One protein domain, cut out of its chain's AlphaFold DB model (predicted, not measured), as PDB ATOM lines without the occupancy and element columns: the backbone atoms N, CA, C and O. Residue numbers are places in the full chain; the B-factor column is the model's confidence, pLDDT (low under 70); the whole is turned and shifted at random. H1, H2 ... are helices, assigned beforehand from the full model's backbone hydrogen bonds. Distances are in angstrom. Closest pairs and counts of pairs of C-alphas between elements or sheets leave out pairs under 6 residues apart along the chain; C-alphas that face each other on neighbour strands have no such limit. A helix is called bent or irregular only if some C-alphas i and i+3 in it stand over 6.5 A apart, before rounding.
ATOM      1  N   LYS A  13      12.532 -10.914  -6.597       90.12
ATOM      2  CA  LYS A  13      12.010  -9.552  -6.461       90.12
ATOM      3  C   LYS A  13      11.223  -9.143  -7.705       90.12
ATOM      4  O   LYS A  13      10.081  -8.714  -7.570       90.12
ATOM      5  N   GLN A  14      11.793  -9.348  -8.895       90.50
ATOM      6  CA  GLN A  14      11.112  -9.054 -10.155       90.50
ATOM      7  C   GLN A  14       9.888  -9.952 -10.361       90.50
ATOM      8  O   GLN A  14       8.804  -9.454 -10.629       90.50
ATOM      9  N   ILE A  15      10.033 -11.262 -10.131       92.00
ATOM     10  CA  ILE A  15       8.936 -12.231 -10.291       92.00
ATOM     11  C   ILE A  15       7.728 -11.844  -9.428       92.00
ATOM     12  O   ILE A  15       6.594 -11.843  -9.904       92.00
ATOM     13  N   TYR A  16       7.953 -11.508  -8.155       92.25
ATOM     14  CA  TYR A  16       6.871 -11.094  -7.264       92.25
ATOM     15  C   TYR A  16       6.314  -9.715  -7.614       92.25
ATOM     16  O   TYR A  16       5.113  -9.508  -7.452       92.25
ATOM     17  N   PHE A  17       7.146  -8.782  -8.084       92.31
ATOM     18  CA  PHE A  17       6.674  -7.481  -8.551       92.31
ATOM     19  C   PHE A  17       5.710  -7.637  -9.732       92.31
ATOM     20  O   PHE A  17       4.569  -7.181  -9.640       92.31
ATOM     21  N   ASP A  18       6.125  -8.357 -10.777       92.94
ATOM     22  CA  ASP A  18       5.320  -8.589 -11.980       92.94
ATOM     23  C   ASP A  18       4.006  -9.301 -11.625       92.94
ATOM     24  O   ASP A  18       2.919  -8.841 -11.980       92.94
ATOM     25  N   LEU A  19       4.086 -10.358 -10.805       93.31
ATOM     26  CA  LEU A  19       2.920 -11.100 -10.319       93.31
ATOM     27  C   LEU A  19       1.908 -10.203  -9.589       93.31
ATOM     28  O   LEU A  19       0.696 -10.360  -9.755       93.31
ATOM     29  N   VAL A  20       2.388  -9.298  -8.733       93.31
ATOM     30  CA  VAL A  20       1.526  -8.412  -7.943       93.31
ATOM     31  C   VAL A  20       0.880  -7.359  -8.826       93.31
ATOM     32  O   VAL A  20      -0.312  -7.114  -8.672       93.31
ATOM     33  N   VAL A  21       1.633  -6.759  -9.748       92.81
ATOM     34  CA  VAL A  21       1.102  -5.755 -10.678       92.81
ATOM     35  C   VAL A  21       0.036  -6.367 -11.589       92.81
ATOM     36  O   VAL A  21      -1.020  -5.765 -11.761       92.81
ATOM     37  N   GLU A  22       0.272  -7.572 -12.114       93.62
ATOM     38  CA  GLU A  22      -0.633  -8.222 -13.064       93.62
ATOM     39  C   GLU A  22      -1.889  -8.800 -12.391       93.62
ATOM     40  O   GLU A  22      -3.004  -8.596 -12.869       93.62
ATOM     41  N   LYS A  23      -1.734  -9.527 -11.274       92.50
ATOM     42  CA  LYS A  23      -2.826 -10.342 -10.702       92.50
ATOM     43  C   LYS A  23      -3.370  -9.835  -9.375       92.50
ATOM     44  O   LYS A  23      -4.502 -10.159  -9.018       92.50
ATOM     45  N   PHE A  24      -2.592  -9.058  -8.621       91.44
ATOM     46  CA  PHE A  24      -2.958  -8.628  -7.267       91.44
ATOM     47  C   PHE A  24      -2.665  -7.141  -6.999       91.44
ATOM     48  O   PHE A  24      -2.079  -6.819  -5.959       91.44
ATOM     49  N   PRO A  25      -3.091  -6.205  -7.869       90.00
ATOM     50  CA  PRO A  25      -2.684  -4.799  -7.780       90.00
ATOM     51  C   PRO A  25      -3.087  -4.141  -6.451       90.00
ATOM     52  O   PRO A  25      -2.353  -3.325  -5.894       90.00
ATOM     53  N   THR A  26      -4.208  -4.564  -5.856       90.31
ATOM     54  CA  THR A  26      -4.676  -4.091  -4.540       90.31
ATOM     55  C   THR A  26      -3.742  -4.464  -3.387       90.31
ATOM     56  O   THR A  26      -3.776  -3.823  -2.331       90.31
ATOM     57  N   LYS A  27      -2.894  -5.483  -3.575       88.25
ATOM     58  CA  LYS A  27      -1.939  -5.964  -2.575       88.25
ATOM     59  C   LYS A  27      -0.578  -5.282  -2.652       88.25
ATOM     60  O   LYS A  27       0.189  -5.395  -1.696       88.25
ATOM     61  N   LEU A  28      -0.308  -4.523  -3.719       89.44
ATOM     62  CA  LEU A  28       0.964  -3.829  -3.935       89.44
ATOM     63  C   LEU A  28       1.364  -2.977  -2.727       89.44
ATOM     64  O   LEU A  28       2.491  -3.075  -2.250       89.44
ATOM     65  N   LYS A  29       0.412  -2.237  -2.151       89.75
ATOM     66  CA  LYS A  29       0.644  -1.393  -0.967       89.75
ATOM     67  C   LYS A  29       1.174  -2.150   0.258       89.75
ATOM     68  O   LYS A  29       1.858  -1.554   1.077       89.75
ATOM     69  N   PHE A  30       0.874  -3.443   0.392       88.62
ATOM     70  CA  PHE A  30       1.304  -4.252   1.537       88.62
ATOM     71  C   PHE A  30       2.672  -4.906   1.326       88.62
ATOM     72  O   PHE A  30       3.356  -5.226   2.295       88.62
ATOM     73  N   VAL A  31       3.069  -5.124   0.070       91.44
ATOM     74  CA  VAL A  31       4.331  -5.796  -0.278       91.44
ATOM     75  C   VAL A  31       5.427  -4.827  -0.724       91.44
ATOM     76  O   VAL A  31       6.596  -5.204  -0.720       91.44
ATOM     77  N   LYS A  32       5.073  -3.576  -1.048       88.75
ATOM     78  CA  LYS A  32       5.985  -2.535  -1.545       88.75
ATOM     79  C   LYS A  32       7.241  -2.385  -0.681       88.75
ATOM     80  O   LYS A  32       8.343  -2.510  -1.197       88.75
ATOM     81  N   ASN A  33       7.075  -2.286   0.639       88.50
ATOM     82  CA  ASN A  33       8.189  -2.130   1.584       88.50
ATOM     83  C   ASN A  33       9.186  -3.304   1.566       88.50
ATOM     84  O   ASN A  33      10.324  -3.147   1.993       88.50
ATOM     85  N   PHE A  34       8.766  -4.496   1.130       88.38
ATOM     86  CA  PHE A  34       9.654  -5.652   0.979       88.38
ATOM     87  C   PHE A  34      10.350  -5.645  -0.379       88.38
ATOM     88  O   PHE A  34      11.533  -5.966  -0.455       88.38
ATOM     89  N   LEU A  35       9.629  -5.260  -1.435       86.75
ATOM     90  CA  LEU A  35      10.162  -5.184  -2.793       86.75
ATOM     91  C   LEU A  35      11.146  -4.021  -2.958       86.75
ATOM     92  O   LEU A  35      12.054  -4.120  -3.769       86.75
ATOM     93  N   GLU A  36      11.038  -2.948  -2.178       86.75
ATOM     94  CA  GLU A  36      11.962  -1.805  -2.245       86.75
ATOM     95  C   GLU A  36      13.298  -2.036  -1.528       86.75
ATOM     96  O   GLU A  36      14.247  -1.297  -1.773       86.75
ATOM     97  N   LYS A  37      13.422  -3.082  -0.700       85.38
ATOM     98  CA  LYS A  37      14.689  -3.408  -0.026       85.38
ATOM     99  C   LYS A  37      15.799  -3.704  -1.038       85.38
ATOM    100  O   LYS A  37      15.548  -4.307  -2.087       85.38
ATOM    101  N   GLU A  38      17.028  -3.325  -0.685       79.69
ATOM    102  CA  GLU A  38      18.231  -3.679  -1.452       79.69
ATOM    103  C   GLU A  38      18.431  -5.198  -1.487       79.69
ATOM    104  O   GLU A  38      18.582  -5.780  -2.558       79.69
ATOM    105  N   SER A  39      18.352  -5.856  -0.327       80.38
ATOM    106  CA  SER A  39      18.402  -7.314  -0.213       80.38
ATOM    107  C   SER A  39      16.996  -7.905  -0.102       80.38
ATOM    108  O   SER A  39      16.243  -7.541   0.805       80.38
ATOM    109  N   PHE A  40      16.663  -8.859  -0.972       85.12
ATOM    110  CA  PHE A  40      15.402  -9.601  -0.922       85.12
ATOM    111  C   PHE A  40      15.659 -11.024  -0.414       85.12
ATOM    112  O   PHE A  40      16.007 -11.919  -1.182       85.12
ATOM    113  N   SER A  41      15.559 -11.196   0.904       85.62
ATOM    114  CA  SER A  41      15.923 -12.443   1.586       85.62
ATOM    115  C   SER A  41      14.876 -13.547   1.407       85.62
ATOM    116  O   SER A  41      13.711 -13.283   1.086       85.62
ATOM    117  N   SER A  42      15.241 -14.792   1.726       84.25
ATOM    118  CA  SER A  42      14.289 -15.912   1.756       84.25
ATOM    119  C   SER A  42      13.142 -15.652   2.739       84.25
ATOM    120  O   SER A  42      11.998 -16.047   2.503       84.25
ATOM    121  N   LEU A  43      13.417 -14.940   3.838       85.31
ATOM    122  CA  LEU A  43      12.398 -14.518   4.799       85.31
ATOM    123  C   LEU A  43      11.428 -13.487   4.214       85.31
ATOM    124  O   LEU A  43      10.224 -13.566   4.482       85.31
ATOM    125  N   ASP A  44      11.923 -12.542   3.413       89.00
ATOM    126  CA  ASP A  44      11.074 -11.567   2.727       89.00
ATOM    127  C   ASP A  44      10.188 -12.259   1.684       89.00
ATOM    128  O   ASP A  44       8.981 -12.015   1.670       89.00
ATOM    129  N   ILE A  45      10.734 -13.212   0.916       88.44
ATOM    130  CA  ILE A  45       9.971 -14.055  -0.021       88.44
ATOM    131  C   ILE A  45       8.806 -14.747   0.698       88.44
ATOM    132  O   ILE A  45       7.657 -14.655   0.266       88.44
ATOM    133  N   ILE A  46       9.068 -15.391   1.841       86.25
ATOM    134  CA  ILE A  46       8.035 -16.094   2.620       86.25
ATOM    135  C   ILE A  46       6.934 -15.134   3.090       86.25
ATOM    136  O   ILE A  46       5.754 -15.497   3.080       86.25
ATOM    137  N   ARG A  47       7.297 -13.921   3.528       88.19
ATOM    138  CA  ARG A  47       6.331 -12.906   3.976       88.19
ATOM    139  C   ARG A  47       5.483 -12.394   2.817       88.19
ATOM    140  O   ARG A  47       4.259 -12.388   2.930       88.19
ATOM    141  N   VAL A  48       6.116 -12.030   1.703       90.69
ATOM    142  CA  VAL A  48       5.436 -11.546   0.494       90.69
ATOM    143  C   VAL A  48       4.471 -12.604  -0.040       90.69
ATOM    144  O   VAL A  48       3.303 -12.298  -0.275       90.69
ATOM    145  N   ASN A  49       4.899 -13.868  -0.113       89.88
ATOM    146  CA  ASN A  49       4.054 -14.977  -0.554       89.88
ATOM    147  C   ASN A  49       2.763 -15.094   0.275       89.88
ATOM    148  O   ASN A  49       1.672 -15.250  -0.269       89.88
ATOM    149  N   LYS A  50       2.865 -14.950   1.600       86.75
ATOM    150  CA  LYS A  50       1.697 -14.999   2.493       86.75
ATOM    151  C   LYS A  50       0.747 -13.836   2.288       86.75
ATOM    152  O   LYS A  50      -0.459 -14.047   2.268       86.75
ATOM    153  N   ILE A  51       1.275 -12.627   2.124       89.19
ATOM    154  CA  ILE A  51       0.453 -11.437   1.879       89.19
ATOM    155  C   ILE A  51      -0.329 -11.607   0.563       89.19
ATOM    156  O   ILE A  51      -1.538 -11.356   0.508       89.19
ATOM    157  N   ILE A  52       0.336 -12.102  -0.487       89.69
ATOM    158  CA  ILE A  52      -0.252 -12.270  -1.822       89.69
ATOM    159  C   ILE A  52      -1.301 -13.377  -1.860       89.69
ATOM    160  O   ILE A  52      -2.380 -13.159  -2.406       89.69
ATOM    161  N   PHE A  53      -1.047 -14.531  -1.249       86.62
ATOM    162  CA  PHE A  53      -1.932 -15.691  -1.396       86.62
ATOM    163  C   PHE A  53      -2.843 -15.947  -0.195       86.62
ATOM    164  O   PHE A  53      -3.739 -16.777  -0.291       86.62
ATOM    165  N   ASN A  54      -2.654 -15.224   0.915       74.94
ATOM    166  CA  ASN A  54      -3.392 -15.411   2.167       74.94
ATOM    167  C   ASN A  54      -3.489 -16.900   2.563       74.94
ATOM    168  O   ASN A  54      -4.566 -17.407   2.880       74.94
ATOM    169  N   THR A  55      -2.370 -17.625   2.443       67.19
ATOM    170  CA  THR A  55      -2.339 -19.085   2.572       67.19
ATOM    171  C   THR A  55      -2.814 -19.537   3.949       67.19
ATOM    172  O   THR A  55      -2.390 -19.011   4.980       67.19
ATOM    173  N   SER A  56      -3.692 -20.544   3.969       65.81
ATOM    174  CA  SER A  56      -4.179 -21.159   5.205       65.81
ATOM    175  C   SER A  56      -3.057 -21.894   5.947       65.81
ATOM    176  O   SER A  56      -2.040 -22.275   5.361       65.81
ATOM    177  N   TYR A  57      -3.255 -22.135   7.248       59.03
ATOM    178  CA  TYR A  57      -2.282 -22.804   8.121       59.03
ATOM    179  C   TYR A  57      -1.769 -24.144   7.560       59.03
ATOM    180  O   TYR A  57      -0.576 -24.431   7.655       59.03
ATOM    181  N   ASN A  58      -2.643 -24.929   6.923       58.50
ATOM    182  CA  ASN A  58      -2.297 -26.245   6.374       58.50
ATOM    183  C   ASN A  58      -1.348 -26.144   5.168       58.50
ATOM    184  O   ASN A  58      -0.366 -26.878   5.093       58.50
ATOM    185  N   ILE A  59      -1.580 -25.179   4.273       66.69
ATOM    186  CA  ILE A  59      -0.691 -24.901   3.131       66.69
ATOM    187  C   ILE A  59       0.661 -24.371   3.634       66.69
ATOM    188  O   ILE A  59       1.724 -24.731   3.131       66.69
ATOM    189  N   ASP A  60       0.632 -23.552   4.685       66.25
ATOM    190  CA  ASP A  60       1.814 -22.998   5.344       66.25
ATOM    191  C   ASP A  60       2.714 -24.070   5.991       66.25
ATOM    192  O   ASP A  60       3.927 -23.859   6.091       66.25
ATOM    193  N   HIS A  61       2.138 -25.180   6.468       66.38
ATOM    194  CA  HIS A  61       2.862 -26.291   7.094       66.38
ATOM    195  C   HIS A  61       3.582 -27.162   6.060       66.38
ATOM    196  O   HIS A  61       4.760 -27.473   6.236       66.38
ATOM    197  N   GLU A  62       2.922 -27.496   4.950       67.50
ATOM    198  CA  GLU A  62       3.565 -28.249   3.868       67.50
ATOM    199  C   GLU A  62       4.657 -27.415   3.184       67.50
ATOM    200  O   GLU A  62       5.796 -27.863   3.055       67.50
ATOM    201  N   ASN A  63       4.386 -26.136   2.902       69.50
ATOM    202  CA  ASN A  63       5.371 -25.241   2.289       69.50
ATOM    203  C   ASN A  63       6.610 -24.984   3.166       69.50
ATOM    204  O   ASN A  63       7.662 -24.626   2.640       69.50
ATOM    205  N   GLN A  64       6.530 -25.156   4.493       70.62
ATOM    206  CA  GLN A  64       7.692 -25.010   5.385       70.62
ATOM    207  C   GLN A  64       8.789 -26.038   5.109       70.62
ATOM    208  O   GLN A  64       9.966 -25.704   5.235       70.62
ATOM    209  N   LYS A  65       8.420 -27.257   4.701       71.25
ATOM    210  CA  LYS A  65       9.371 -28.343   4.426       71.25
ATOM    211  C   LYS A  65      10.230 -28.068   3.187       71.25
ATOM    212  O   LYS A  65      11.325 -28.610   3.080       71.25
ATOM    213  N   HIS A  66       9.752 -27.213   2.282       72.81
ATOM    214  CA  HIS A  66      10.386 -26.916   0.995       72.81
ATOM    215  C   HIS A  66      11.215 -25.623   0.992       72.81
ATOM    216  O   HIS A  66      11.710 -25.210  -0.055       72.81
TER     217      HIS A  66
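This is residues 13 to 66 of the 111 residues of the protein "Helix-turn-helix domain-containing protein" of Empedobacter falsenii (UniProt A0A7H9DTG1). Three helices, H1, H2 and H3, make a small up-and-down bundle, side by side with their centres in a triangle, and a fourth helix, H4, is set off beyond H3, folding back after a tight link and touching no helix. The printed part has 54 residues with four named helices, in the order H1, H2, H3, H4 along the chain, and no named strand; the class is all helix. The whole is compact, with a radius of gyration of the C-alphas of 11.3 A, and the C-alphas span 28 by 23 by 16 A along their three main axes.

H1, residues 13 to 23, and H2, residues 25 to 35, form a helical hairpin. They touch, with the closest C-alphas those of Lys 13 and Leu 35, 6.0 A apart, and run opposite ways at a shallow tilt of 11 degrees. H2 and H3, residues 42 to 53, form a second helical hairpin. These two touch, with the closest C-alphas those of Val 31 and Val 48, 5.9 A apart, and run opposite ways at a shallow tilt of 9 degrees. H1 and H3 are close but not clearly touching, with the closest C-alphas those of Val 20 and Ile 52, 7.5 A apart, and run the same way at a shallow tilt of 3 degrees. H1, H2 and H3 form a bundle, up and down, each helix running against the one before it. H4, residues 57 to 65, is apart from H1 and H2, and only just apart from H3, with the closest C-alphas 8.5 A apart. H2 is irregular: C-alphas 30 and 33 are 7.2 A apart. In H1 and H3 every O i to N i+4 pair is within hydrogen-bond range; in H4 it is 4 of 5, and in H2 it is 3 of 7, beside 5 of 8 O i to N i+3 pairs.

H1 begins at C-alpha 13, at (12.010, -9.552, -6.461), and measures 15.5 A from first to last C-alpha. H2 measures 13.8 A. H3, the longest helix with 12 residues, begins at C-alpha 42, at (14.289, -15.912, 1.756), and measures 16.5 A. H4 measures 13.4 A and ends at C-alpha 65, at (9.371, -28.343, 4.426).

The two C-alphas farthest apart are those of Glu 38 and Asn 58, 31.5 A. The printed part has no cut. The links from H1 to H2 and from H3 to H4 are tight, and the link from H2 to H3, with 6 residues between them, is short. The mean pLDDT of the printed part is 83.7; residues 55 to 63 are under 70, and the mean of H4 is 66.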